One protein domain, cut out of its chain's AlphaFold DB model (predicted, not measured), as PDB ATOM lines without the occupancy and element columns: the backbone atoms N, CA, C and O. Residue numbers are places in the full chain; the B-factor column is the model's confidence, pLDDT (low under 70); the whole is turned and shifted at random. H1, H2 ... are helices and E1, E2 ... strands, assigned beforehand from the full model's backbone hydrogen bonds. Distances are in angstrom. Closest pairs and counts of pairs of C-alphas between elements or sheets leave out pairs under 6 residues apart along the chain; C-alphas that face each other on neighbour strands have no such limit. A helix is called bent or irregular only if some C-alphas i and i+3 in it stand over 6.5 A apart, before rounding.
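What this domain is: This is residues 50 to 145 of the 153 residues of an uncharacterized protein of Nelumbo nucifera (UniProt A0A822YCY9). A small wall of three parallel strands, E1, E2 and E3, has helix H2 over it and the longer H1 grazing it; a separate antiparallel hairpin, E4 and E5, is set apart from these strands, with the short H3 after it. The 96 printed residues hold three named helices and five named strands, in the order E1 H1 E2 H2 E3 E4 E5 H3, of mixed class. The three-stranded sheet has the order E1, E2, E3. The whole is compact, with a radius of gyration of the C-alphas of 14.3 A and spans of 39 by 38 by 23 A.

Where its parts are: E1, residues 50 to 53, begins at C-alpha 50 (205.514, 195.609, 197.059). H1 is residues 59 to 76, 25.7 A long, E2 81 to 84, H2 92 to 100, 11.3 A, and E3 108 to 110. E4 is residues 119 to 125, 19.7 A, and E5 131 to 137, 18.9 A. H3, residues 139 to 145, ends at C-alpha 145 (188.268, 200.893, 176.124); it is irregular, with C-alphas 141 and 144 7.3 A apart.

How they stand to each other: E1, H1, E2 and E2, H2, E3 are strand-helix-strand units, parallel neighbours with a helix between, both right-handed crossovers. N 52 and O 82 are 2.9 A apart, N 83 and O 109 2.7 A. H1 only grazes the sheet. H2 is on it at a height of 10.6 A, along E2 at 5 degrees on the local plane. E4 and E5 pair at N 120 and O 136, 2.7 A. Every O i to N i+4 pair is within hydrogen-bond range in H1 and H2; H3 has 0 of 3, and 2 of 4 O i to N i+3.

The domain as a whole: The C-alphas of Ser 103 and Val 144 are the farthest apart, 42.2 A. The printed part has no cut and no long link. Its mean pLDDT is 73.1, with residues 112 to 131 and 135 to 145 among those under 70.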
ATOM      1  N   ILE A  50     205.325 194.284 197.660       85.31
ATOM      2  CA  ILE A  50     205.514 195.609 197.059       85.31
ATOM      3  C   ILE A  50     205.374 195.469 195.550       85.31
ATOM      4  O   ILE A  50     206.165 194.766 194.937       85.31
ATOM      5  N   SER A  51     204.411 196.155 194.940       84.81
ATOM      6  CA  SER A  51     204.373 196.331 193.485       84.81
ATOM      7  C   SER A  51     205.068 197.633 193.102       84.81
ATOM      8  O   SER A  51     204.730 198.690 193.638       84.81
ATOM      9  N   VAL A  52     206.000 197.584 192.157       84.94
ATOM     10  CA  VAL A  52     206.706 198.763 191.656       84.94
ATOM     11  C   VAL A  52     206.700 198.762 190.137       84.94
ATOM     12  O   VAL A  52     206.914 197.730 189.515       84.94
ATOM     13  N   ARG A  53     206.448 199.917 189.518       83.56
ATOM     14  CA  ARG A  53     206.629 200.070 188.070       83.56
ATOM     15  C   ARG A  53     208.125 200.043 187.763       83.56
ATOM     16  O   ARG A  53     208.867 200.820 188.360       83.56
ATOM     17  N   GLY A  54     208.559 199.212 186.829       80.62
ATOM     18  CA  GLY A  54     209.937 199.190 186.346       80.62
ATOM     19  C   GLY A  54     210.270 200.398 185.474       80.62
ATOM     20  O   GLY A  54     209.605 201.436 185.536       80.62
ATOM     21  N   GLY A  55     211.334 200.284 184.693       81.12
ATOM     22  CA  GLY A  55     211.789 201.279 183.732       81.12
ATOM     23  C   GLY A  55     213.021 202.062 184.180       81.12
ATOM     24  O   GLY A  55     213.380 202.122 185.365       81.12
ATOM     25  N   SER A  56     213.659 202.692 183.194       80.94
ATOM     26  CA  SER A  56     214.826 203.543 183.396       80.94
ATOM     27  C   SER A  56     214.447 204.819 184.148       80.94
ATOM     28  O   SER A  56     213.406 205.437 183.924       80.94
ATOM     29  N   ARG A  57     215.299 205.201 185.098       84.75
ATOM     30  CA  ARG A  57     215.151 206.409 185.912       84.75
ATOM     31  C   ARG A  57     216.515 207.060 186.099       84.75
ATOM     32  O   ARG A  57     217.519 206.348 186.115       84.75
ATOM     33  N   PRO A  58     216.566 208.381 186.324       89.31
ATOM     34  CA  PRO A  58     217.758 209.030 186.847       89.31
ATOM     35  C   PRO A  58     218.251 208.341 188.129       89.31
ATOM     36  O   PRO A  58     217.454 208.019 189.015       89.31
ATOM     37  N   LEU A  59     219.571 208.171 188.256       85.38
ATOM     38  CA  LEU A  59     220.221 207.440 189.355       85.38
ATOM     39  C   LEU A  59     219.752 207.900 190.747       85.38
ATOM     40  O   LEU A  59     219.466 207.078 191.619       85.38
ATOM     41  N   GLN A  60     219.634 209.215 190.960       87.06
ATOM     42  CA  GLN A  60     219.181 209.773 192.240       87.06
ATOM     43  C   GLN A  60     217.740 209.372 192.574       87.06
ATOM     44  O   GLN A  60     217.463 208.961 193.701       87.06
ATOM     45  N   GLN A  61     216.831 209.436 191.596       88.00
ATOM     46  CA  GLN A  61     215.431 209.046 191.783       88.00
ATOM     47  C   GLN A  61     215.302 207.543 192.035       88.00
ATOM     48  O   GLN A  61     214.553 207.125 192.916       88.00
ATOM     49  N   GLN A  62     216.070 206.734 191.305       88.19
ATOM     50  CA  GLN A  62     216.105 205.287 191.492       88.19
ATOM     51  C   GLN A  62     216.608 204.914 192.894       88.19
ATOM     52  O   GLN A  62     215.989 204.109 193.585       88.19
ATOM     53  N   THR A  63     217.684 205.556 193.348       87.06
ATOM     54  CA  THR A  63     218.264 205.338 194.681       87.06
ATOM     55  C   THR A  63     217.291 205.741 195.787       87.06
ATOM     56  O   THR A  63     217.148 205.033 196.783       87.06
ATOM     57  N   HIS A  64     216.602 206.874 195.620       90.25
ATOM     58  CA  HIS A  64     215.583 207.322 196.566       90.25
ATOM     59  C   HIS A  64     214.417 206.328 196.654       90.25
ATOM     60  O   HIS A  64     214.024 205.944 197.755       90.25
ATOM     61  N   LEU A  65     213.917 205.852 195.508       89.69
ATOM     62  CA  LEU A  65     212.856 204.846 195.444       89.69
ATOM     63  C   LEU A  65     213.264 203.549 196.152       89.69
ATOM     64  O   LEU A  65     212.512 203.048 196.985       89.69
ATOM     65  N   LEU A  66     214.466 203.037 195.884       88.38
ATOM     66  CA  LEU A  66     214.963 201.805 196.499       88.38
ATOM     67  C   LEU A  66     215.090 201.935 198.028       88.38
ATOM     68  O   LEU A  66     214.662 201.037 198.752       88.38
ATOM     69  N   LYS A  67     215.538 203.090 198.545       88.31
ATOM     70  CA  LYS A  67     215.527 203.377 199.996       88.31
ATOM     71  C   LYS A  67     214.116 203.420 200.588       88.31
ATOM     72  O   LYS A  67     213.894 202.968 201.713       88.31
ATOM     73  N   GLN A  68     213.147 203.978 199.864       88.94
ATOM     74  CA  GLN A  68     211.754 203.977 200.314       88.94
ATOM     75  C   GLN A  68     211.188 202.557 200.344       88.94
ATOM     76  O   GLN A  68     210.568 202.173 201.335       88.94
ATOM     77  N   MET A  69     211.447 201.767 199.300       88.25
ATOM     78  CA  MET A  69     211.046 200.364 199.231       88.25
ATOM     79  C   MET A  69     211.651 199.556 200.375       88.25
ATOM     80  O   MET A  69     210.942 198.777 200.998       88.25
ATOM     81  N   GLU A  70     212.918 199.788 200.713       86.31
ATOM     82  CA  GLU A  70     213.580 199.149 201.851       86.31
ATOM     83  C   GLU A  70     212.864 199.460 203.171       86.31
ATOM     84  O   GLU A  70     212.554 198.565 203.962       86.31
ATOM     85  N   LYS A  71     212.542 200.739 203.398       86.44
ATOM     86  CA  LYS A  71     211.813 201.173 204.591       86.44
ATOM     87  C   LYS A  71     210.432 200.517 204.668       86.44
ATOM     88  O   LYS A  71     210.060 200.028 205.732       86.44
ATOM     89  N   VAL A  72     209.696 200.488 203.558       84.56
ATOM     90  CA  VAL A  72     208.363 199.870 203.468       84.56
ATOM     91  C   VAL A  72     208.450 198.359 203.682       84.56
ATOM     92  O   VAL A  72     207.696 197.822 204.492       84.56
ATOM     93  N   ALA A  73     209.407 197.684 203.040       84.81
ATOM     94  CA  ALA A  73     209.617 196.248 203.178       84.81
ATOM     95  C   ALA A  73     209.880 195.859 204.636       84.81
ATOM     96  O   ALA A  73     209.323 194.876 205.120       84.81
ATOM     97  N   ARG A  74     210.663 196.669 205.356       83.00
ATOM     98  CA  ARG A  74     210.947 196.454 206.778       83.00
ATOM     99  C   ARG A  74     209.745 196.731 207.680       83.00
ATOM    100  O   ARG A  74     209.512 195.957 208.597       83.00
ATOM    101  N   ILE A  75     209.009 197.822 207.448       84.12
ATOM    102  CA  ILE A  75     207.858 198.209 208.287       84.12
ATOM    103  C   ILE A  75     206.736 197.175 208.190       84.12
ATOM    104  O   ILE A  75     206.189 196.776 209.212       84.12
ATOM    105  N   TYR A  76     206.413 196.740 206.973       80.06
ATOM    106  CA  TYR A  76     205.289 195.836 206.725       80.06
ATOM    107  C   TYR A  76     205.701 194.363 206.637       80.06
ATOM    108  O   TYR A  76     204.852 193.499 206.473       80.06
ATOM    109  N   GLY A  77     206.996 194.047 206.731       79.31
ATOM    110  CA  GLY A  77     207.477 192.672 206.587       79.31
ATOM    111  C   GLY A  77     207.159 192.077 205.212       79.31
ATOM    112  O   GLY A  77     206.735 190.920 205.130       79.31
ATOM    113  N   ALA A  78     207.335 192.871 204.149       82.44
ATOM    114  CA  ALA A  78     207.032 192.449 202.784       82.44
ATOM    115  C   ALA A  78     207.801 191.171 202.424       82.44
ATOM    116  O   ALA A  78     208.983 191.033 202.741       82.44
ATOM    117  N   LYS A  79     207.126 190.226 201.770       80.25
ATOM    118  CA  LYS A  79     207.685 188.910 201.443       80.25
ATOM    119  C   LYS A  79     208.379 188.869 200.096       80.25
ATOM    120  O   LYS A  79     209.280 188.061 199.944       80.25
ATOM    121  N   PHE A  80     207.975 189.711 199.151       80.62
ATOM    122  CA  PHE A  80     208.577 189.816 197.824       80.62
ATOM    123  C   PHE A  80     208.206 191.151 197.164       80.62
ATOM    124  O   PHE A  80     207.303 191.868 197.615       80.62
ATOM    125  N   VAL A  81     208.915 191.473 196.085       84.12
ATOM    126  CA  VAL A  81     208.691 192.637 195.224       84.12
ATOM    127  C   VAL A  81     208.227 192.158 193.852       84.12
ATOM    128  O   VAL A  81     208.795 191.227 193.292       84.12
ATOM    129  N   VAL A  82     207.209 192.811 193.300       83.38
ATOM    130  CA  VAL A  82     206.709 192.610 191.940       83.38
ATOM    131  C   VAL A  82     207.083 193.832 191.109       83.38
ATOM    132  O   VAL A  82     206.538 194.917 191.306       83.38
ATOM    133  N   ASN A  83     208.028 193.662 190.195       84.31
ATOM    134  CA  ASN A  83     208.450 194.660 189.231       84.31
ATOM    135  C   ASN A  83     207.587 194.585 187.968       84.31
ATOM    136  O   ASN A  83     207.640 193.616 187.216       84.31
ATOM    137  N   ILE A  84     206.800 195.625 187.729       80.31
ATOM    138  CA  ILE A  84     205.926 195.742 186.569       80.31
ATOM    139  C   ILE A  84     206.715 196.434 185.462       80.31
ATOM    140  O   ILE A  84     206.737 197.666 185.387       80.31
ATOM    141  N   SER A  85     207.414 195.647 184.649       76.75
ATOM    142  CA  SER A  85     208.271 196.137 183.570       76.75
ATOM    143  C   SER A  85     208.111 195.302 182.310       76.75
ATOM    144  O   SER A  85     208.051 194.075 182.376       76.75
ATOM    145  N   GLU A  86     208.121 195.970 181.159       73.19
ATOM    146  CA  GLU A  86     208.251 195.312 179.855       73.19
ATOM    147  C   GLU A  86     209.634 194.665 179.695       73.19
ATOM    148  O   GLU A  86     209.761 193.628 179.050       73.19
ATOM    149  N   LEU A  87     210.656 195.241 180.343       73.38
ATOM    150  CA  LEU A  87     212.044 194.774 180.287       73.38
ATOM    151  C   LEU A  87     212.296 193.527 181.139       73.38
ATOM    152  O   LEU A  87     213.337 192.895 181.006       73.38
ATOM    153  N   GLY A  88     211.362 193.137 182.006       77.31
ATOM    154  CA  GLY A  88     211.485 191.857 182.688       77.31
ATOM    155  C   GLY A  88     212.628 191.779 183.673       77.31
ATOM    156  O   GLY A  88     212.731 192.612 184.575       77.31
ATOM    157  N   GLU A  89     213.438 190.734 183.525       78.56
ATOM    158  CA  GLU A  89     214.650 190.533 184.316       78.56
ATOM    159  C   GLU A  89     215.778 191.498 183.921       78.56
ATOM    160  O   GLU A  89     216.643 191.810 184.740       78.56
ATOM    161  N   ASP A  90     215.714 192.047 182.706       82.12
ATOM    162  CA  ASP A  90     216.642 193.060 182.199       82.12
ATOM    163  C   ASP A  90     216.273 194.477 182.664       82.12
ATOM    164  O   ASP A  90     216.853 195.474 182.234       82.12
ATOM    165  N   ASP A  91     215.283 194.592 183.548       84.44
ATOM    166  CA  ASP A  91     214.846 195.869 184.066       84.44
ATOM    167  C   ASP A  91     215.919 196.517 184.969       84.44
ATOM    168  O   ASP A  91     216.307 195.936 185.991       84.44
ATOM    169  N   PRO A  92     216.349 197.760 184.673       85.06
ATOM    170  CA  PRO A  92     217.398 198.430 185.437       85.06
ATOM    171  C   PRO A  92     217.053 198.634 186.916       85.06
ATOM    172  O   PRO A  92     217.953 198.706 187.751       85.06
ATOM    173  N   LEU A  93     215.766 198.765 187.270       86.88
ATOM    174  CA  LEU A  93     215.334 198.879 188.665       86.88
ATOM    175  C   LEU A  93     215.467 197.545 189.391       86.88
ATOM    176  O   LEU A  93     215.965 197.536 190.516       86.88
ATOM    177  N   MET A  94     215.083 196.442 188.751       84.81
ATOM    178  CA  MET A  94     215.245 195.110 189.331       84.81
ATOM    179  C   MET A  94     216.720 194.735 189.504       84.81
ATOM    180  O   MET A  94     217.103 194.280 190.583       84.81
ATOM    181  N   GLN A  95     217.557 194.967 188.488       84.75
ATOM    182  CA  GLN A  95     218.991 194.671 188.563       84.75
ATOM    183  C   GLN A  95     219.670 195.498 189.658       84.75
ATOM    184  O   GLN A  95     220.341 194.939 190.526       84.75
ATOM    185  N   ASN A  96     219.414 196.810 189.699       83.81
ATOM    186  CA  ASN A  96     220.007 197.675 190.718       83.81
ATOM    187  C   ASN A  96     219.464 197.375 192.121       83.81
ATOM    188  O   ASN A  96     220.217 197.431 193.090       83.81
ATOM    189  N   GLY A  97     218.184 197.024 192.247       78.25
ATOM    190  CA  GLY A  97     217.592 196.604 193.516       78.25
ATOM    191  C   GLY A  97     218.188 195.295 194.036       78.25
ATOM    192  O   GLY A  97     218.523 195.201 195.214       78.25
ATOM    193  N   THR A  98     218.395 194.317 193.154       77.25
ATOM    194  CA  THR A  98     218.945 193.003 193.522       77.25
ATOM    195  C   THR A  98     220.442 193.075 193.837       77.25
ATOM    196  O   THR A  98     220.900 192.444 194.787       77.25
ATOM    197  N   LEU A  99     221.210 193.864 193.075       73.25
ATOM    198  CA  LEU A  99     222.668 193.975 193.224       73.25
ATOM    199  C   LEU A  99     223.092 194.961 194.319       73.25
ATOM    200  O   LEU A  99     224.020 194.679 195.077       73.25
ATOM    201  N   HIS A 100     222.441 196.126 194.404       66.25
ATOM    202  CA  HIS A 100     222.902 197.241 195.241       66.25
ATOM    203  C   HIS A 100     222.088 197.450 196.519       66.25
ATOM    204  O   HIS A 100     222.524 198.200 197.390       66.25
ATOM    205  N   PHE A 101     220.947 196.770 196.673       66.62
ATOM    206  CA  PHE A 101     220.124 196.834 197.884       66.62
ATOM    207  C   PHE A 101     219.916 195.445 198.506       66.62
ATOM    208  O   PHE A 101     218.780 195.018 198.709       66.62
ATOM    209  N   PRO A 102     220.998 194.742 198.900       61.16
ATOM    210  CA  PRO A 102     220.904 193.420 199.522       61.16
ATOM    211  C   PRO A 102     220.196 193.444 200.886       61.16
ATOM    212  O   PRO A 102     219.883 192.391 201.433       61.16
ATOM    213  N   SER A 103     219.949 194.623 201.468       59.62
ATOM    214  CA  SER A 103     219.112 194.792 202.657       59.62
ATOM    215  C   SER A 103     217.626 194.525 202.379       59.62
ATOM    216  O   SER A 103     216.924 194.032 203.264       59.62
ATOM    217  N   LEU A 104     217.165 194.723 201.137       64.31
ATOM    218  CA  LEU A 104     215.938 194.126 200.603       64.31
ATOM    219  C   LEU A 104     216.208 192.650 200.259       64.31
ATOM    220  O   LEU A 104     216.214 192.262 199.096       64.31
ATOM    221  N   LYS A 105     216.395 191.789 201.271       68.00
ATOM    222  CA  LYS A 105     216.510 190.316 201.106       68.00
ATOM    223  C   LYS A 105     215.191 189.643 200.693       68.00
ATOM    224  O   LYS A 105     214.917 188.505 201.071       68.00
ATOM    225  N   VAL A 106     214.332 190.367 199.997       76.88
ATOM    226  CA  VAL A 106     213.029 189.893 199.549       76.88
ATOM    227  C   VAL A 106     213.158 189.495 198.078       76.88
ATOM    228  O   VAL A 106     213.757 190.246 197.310       76.88
ATOM    229  N   PRO A 107     212.651 188.323 197.663       81.19
ATOM    230  CA  PRO A 107     212.637 187.917 196.263       81.19
ATOM    231  C   PRO A 107     211.999 188.974 195.357       81.19
ATOM    232  O   PRO A 107     210.989 189.579 195.724       81.19
ATOM    233  N   TRP A 108     212.569 189.169 194.169       81.69
ATOM    234  CA  TRP A 108     212.011 190.026 193.124       81.69
ATOM    235  C   TRP A 108     211.395 189.163 192.023       81.69
ATOM    236  O   TRP A 108     211.973 188.162 191.606       81.69
ATOM    237  N   TYR A 109     210.226 189.570 191.542       78.25
ATOM    238  CA  TYR A 109     209.524 188.951 190.426       78.25
ATOM    239  C   TYR A 109     209.214 190.017 189.391       78.25
ATOM    240  O   TYR A 109     208.674 191.056 189.749       78.25
ATOM    241  N   SER A 110     209.525 189.764 188.125       76.94
ATOM    242  CA  SER A 110     209.197 190.689 187.042       76.94
ATOM    243  C   SER A 110     208.022 190.187 186.218       76.94
ATOM    244  O   SER A 110     207.824 188.978 186.085       76.94
ATOM    245  N   THR A 111     207.238 191.111 185.673       71.81
ATOM    246  CA  THR A 111     206.041 190.806 184.882       71.81
ATOM    247  C   THR A 111     206.320 190.632 183.388       71.81
ATOM    248  O   THR A 111     205.366 190.704 182.615       71.81
ATOM    249  N   SER A 112     207.576 190.481 182.937       65.62
ATOM    250  CA  SER A 112     207.822 190.460 181.489       65.62
ATOM    251  C   SER A 112     207.104 189.333 180.778       65.62
ATOM    252  O   SER A 112     206.920 188.212 181.258       65.62
ATOM    253  N   THR A 113     206.729 189.703 179.566       53.25
ATOM    254  CA  THR A 113     205.977 188.935 178.606       53.25
ATOM    255  C   THR A 113     206.794 187.729 178.150       53.25
ATOM    256  O   THR A 113     207.663 187.801 177.279       53.25
ATOM    257  N   SER A 114     206.456 186.547 178.669       46.62
ATOM    258  CA  SER A 114     206.572 185.365 177.824       46.62
ATOM    259  C   SER A 114     205.676 185.625 176.614       46.62
ATOM    260  O   SER A 114     204.454 185.704 176.752       46.62
ATOM    261  N   LYS A 115     206.303 185.849 175.459       49.69
ATOM    262  CA  LYS A 115     205.667 186.087 174.162       49.69
ATOM    263  C   LYS A 115     204.363 185.283 174.019       49.69
ATOM    264  O   LYS A 115     204.409 184.058 173.935       49.69
ATOM    265  N   GLY A 116     203.220 185.968 173.947       49.25
ATOM    266  CA  GLY A 116     202.045 185.431 173.253       49.25
ATOM    267  C   GLY A 116     200.750 185.200 174.036       49.25
ATOM    268  O   GLY A 116     199.804 184.709 173.426       49.25
ATOM    269  N   LYS A 117     200.629 185.543 175.323       55.56
ATOM    270  CA  LYS A 117     199.322 185.507 176.010       55.56
ATOM    271  C   LYS A 117     199.124 186.803 176.781       55.56
ATOM    272  O   LYS A 117     199.972 187.140 177.592       55.56
ATOM    273  N   GLY A 118     198.013 187.501 176.535       59.75
ATOM    274  CA  GLY A 118     197.658 188.796 177.145       59.75
ATOM    275  C   GLY A 118     197.400 188.761 178.661       59.75
ATOM    276  O   GLY A 118     196.627 189.559 179.184       59.75
ATOM    277  N   TYR A 119     197.997 187.804 179.368       61.88
ATOM    278  CA  TYR A 119     198.084 187.728 180.815       61.88
ATOM    279  C   TYR A 119     199.345 186.954 181.226       61.88
ATOM    280  O   TYR A 119     199.790 186.028 180.546       61.88
ATOM    281  N   PHE A 120     199.889 187.308 182.381       65.31
ATOM    282  CA  PHE A 120     201.029 186.689 183.035       65.31
ATOM    283  C   PHE A 120     200.563 186.085 184.361       65.31
ATOM    284  O   PHE A 120     199.951 186.777 185.169       65.31
ATOM    285  N   LEU A 121     200.839 184.799 184.577       62.22
ATOM    286  CA  LEU A 121     200.581 184.107 185.839       62.22
ATOM    287  C   LEU A 121     201.920 183.725 186.473       62.22
ATOM    288  O   LEU A 121     202.680 182.949 185.893       62.22
ATOM    289  N   LYS A 122     202.192 184.227 187.678       68.38
ATOM    290  CA  LYS A 122     203.339 183.815 188.490       68.38
ATOM    291  C   LYS A 122     202.865 183.205 189.794       68.38
ATOM    292  O   LYS A 122     202.285 183.889 190.628       68.38
ATOM    293  N   GLN A 123     203.178 181.930 189.967       65.69
ATOM    294  CA  GLN A 123     202.905 181.207 191.200       65.69
ATOM    295  C   GLN A 123     204.103 181.334 192.137       65.69
ATOM    296  O   GLN A 123     205.246 181.089 191.738       65.69
ATOM    297  N   ILE A 124     203.849 181.724 193.381       66.50
ATOM    298  CA  ILE A 124     204.861 181.844 194.427       66.50
ATOM    299  C   ILE A 124     204.473 180.906 195.563       66.50
ATOM    300  O   ILE A 124     203.423 181.067 196.184       66.50
ATOM    301  N   ALA A 125     205.340 179.939 195.856       64.56
ATOM    302  CA  ALA A 125     205.198 179.116 197.046       64.56
ATOM    303  C   ALA A 125     205.490 179.972 198.283       64.56
ATOM    304  O   ALA A 125     206.585 180.514 198.449       64.56
ATOM    305  N   THR A 126     204.497 180.117 199.150       63.41
ATOM    306  CA  THR A 126     204.666 180.803 200.430       63.41
ATOM    307  C   THR A 126     205.301 179.857 201.458       63.41
ATOM    308  O   THR A 126     205.145 178.636 201.358       63.41
ATOM    309  N   PRO A 127     205.975 180.384 202.498       54.34
ATOM    310  CA  PRO A 127     206.554 179.562 203.565       54.34
ATOM    311  C   PRO A 127     205.545 178.677 204.316       54.34
ATOM    312  O   PRO A 127     205.945 177.717 204.962       54.34
ATOM    313  N   SER A 128     204.246 178.990 204.247       60.66
ATOM    314  CA  SER A 128     203.164 178.197 204.842       60.66
ATOM    315  C   SER A 128     202.661 177.063 203.940       60.66
ATOM    316  O   SER A 128     201.683 176.403 204.284       60.66
ATOM    317  N   GLY A 129     203.293 176.839 202.782       60.44
ATOM    318  CA  GLY A 129     202.887 175.823 201.806       60.44
ATOM    319  C   GLY A 129     201.708 176.236 200.919       60.44
ATOM    320  O   GLY A 129     201.313 175.473 200.043       60.44
ATOM    321  N   GLN A 130     201.156 177.438 201.106       66.62
ATOM    322  CA  GLN A 130     200.123 177.993 200.227       66.62
ATOM    323  C   GLN A 130     200.764 178.560 198.958       66.62
ATOM    324  O   GLN A 130     201.871 179.100 199.007       66.62
ATOM    325  N   ILE A 131     200.071 178.469 197.827       68.38
ATOM    326  CA  ILE A 131     200.521 179.058 196.564       68.38
ATOM    327  C   ILE A 131     199.828 180.406 196.397       68.38
ATOM    328  O   ILE A 131     198.605 180.491 196.479       68.38
ATOM    329  N   LEU A 132     200.615 181.457 196.180       71.31
ATOM    330  CA  LEU A 132     200.108 182.753 195.764       71.31
ATOM    331  C   LEU A 132     200.198 182.869 194.244       71.31
ATOM    332  O   LEU A 132     201.295 182.869 193.687       71.31
ATOM    333  N   ASP A 133     199.048 183.031 193.604       68.25
ATOM    334  CA  ASP A 133     198.941 183.295 192.175       68.25
ATOM    335  C   ASP A 133     198.909 184.805 191.911       68.25
ATOM    336  O   ASP A 133     197.960 185.501 192.271       68.25
ATOM    337  N   ILE A 134     199.949 185.324 191.262       70.25
ATOM    338  CA  ILE A 134     199.977 186.690 190.740       70.25
ATOM    339  C   ILE A 134     199.521 186.642 189.288       70.25
ATOM    340  O   ILE A 134     200.246 186.140 188.432       70.25
ATOM    341  N   ILE A 135     198.341 187.191 189.013       69.94
ATOM    342  CA  ILE A 135     197.799 187.326 187.660       69.94
ATOM    343  C   ILE A 135     197.924 188.790 187.240       69.94
ATOM    344  O   ILE A 135     197.299 189.668 187.831       69.94
ATOM    345  N   VAL A 136     198.725 189.055 186.214       65.00
ATOM    346  CA  VAL A 136     198.879 190.379 185.605       65.00
ATOM    347  C   VAL A 136     198.252 190.331 184.224       65.00
ATOM    348  O   VAL A 136     198.679 189.557 183.378       65.00
ATOM    349  N   LEU A 137     197.220 191.132 183.993       63.66
ATOM    350  CA  LEU A 137     196.561 191.231 182.694       63.66
ATOM    351  C   LEU A 137     197.278 192.272 181.837       63.66
ATOM    352  O   LEU A 137     197.560 193.378 182.300       63.66
ATOM    353  N   GLU A 138     197.569 191.923 180.587       59.06
ATOM    354  CA  GLU A 138     198.165 192.851 179.639       59.06
ATOM    355  C   GLU A 138     197.076 193.803 179.126       59.06
ATOM    356  O   GLU A 138     196.297 193.484 178.227       59.06
ATOM    357  N   THR A 139     197.002 194.998 179.712       58.78
ATOM    358  CA  THR A 139     196.020 196.017 179.312       58.78
ATOM    359  C   THR A 139     196.465 196.831 178.095       58.78
ATOM    360  O   THR A 139     195.762 197.757 177.701       58.78
ATOM    361  N   SER A 140     197.609 196.514 177.475       53.16
ATOM    362  CA  SER A 140     198.131 197.227 176.297       53.16
ATOM    363  C   SER A 140     197.162 197.160 175.104       53.16
ATOM    364  O   SER A 140     197.016 198.147 174.387       53.16
ATOM    365  N   SER A 141     196.418 196.054 174.941       47.34
ATOM    366  CA  SER A 141     195.372 195.922 173.908       47.34
ATOM    367  C   SER A 141     194.018 196.542 174.297       47.34
ATOM    368  O   SER A 141     193.152 196.718 173.442       47.34
ATOM    369  N   LEU A 142     193.840 196.957 175.559       48.97
ATOM    370  CA  LEU A 142     192.644 197.671 176.033       48.97
ATOM    371  C   LEU A 142     192.688 199.181 175.729       48.97
ATOM    372  O   LEU A 142     191.896 199.943 176.283       48.97
ATOM    373  N   GLN A 143     193.550 199.629 174.808       42.69
ATOM    374  CA  GLN A 143     193.517 201.004 174.290       42.69
ATOM    375  C   GLN A 143     192.152 201.369 173.684       42.69
ATOM    376  O   GLN A 143     191.763 202.532 173.730       42.69
ATOM    377  N   VAL A 144     191.367 200.394 173.208       36.12
ATOM    378  CA  VAL A 144     190.013 200.655 172.686       36.12
ATOM    379  C   VAL A 144     189.025 201.046 173.795       36.12
ATOM    380  O   VAL A 144     188.138 201.856 173.549       36.12
ATOM    381  N   LEU A 145     189.185 200.549 175.028       34.50
ATOM    382  CA  LEU A 145     188.268 200.893 176.124       34.50
ATOM    383  C   LEU A 145     188.610 202.251 176.760       34.50
ATOM    384  O   LEU A 145     187.710 202.972 177.181       34.50
TER     385      LEU A 145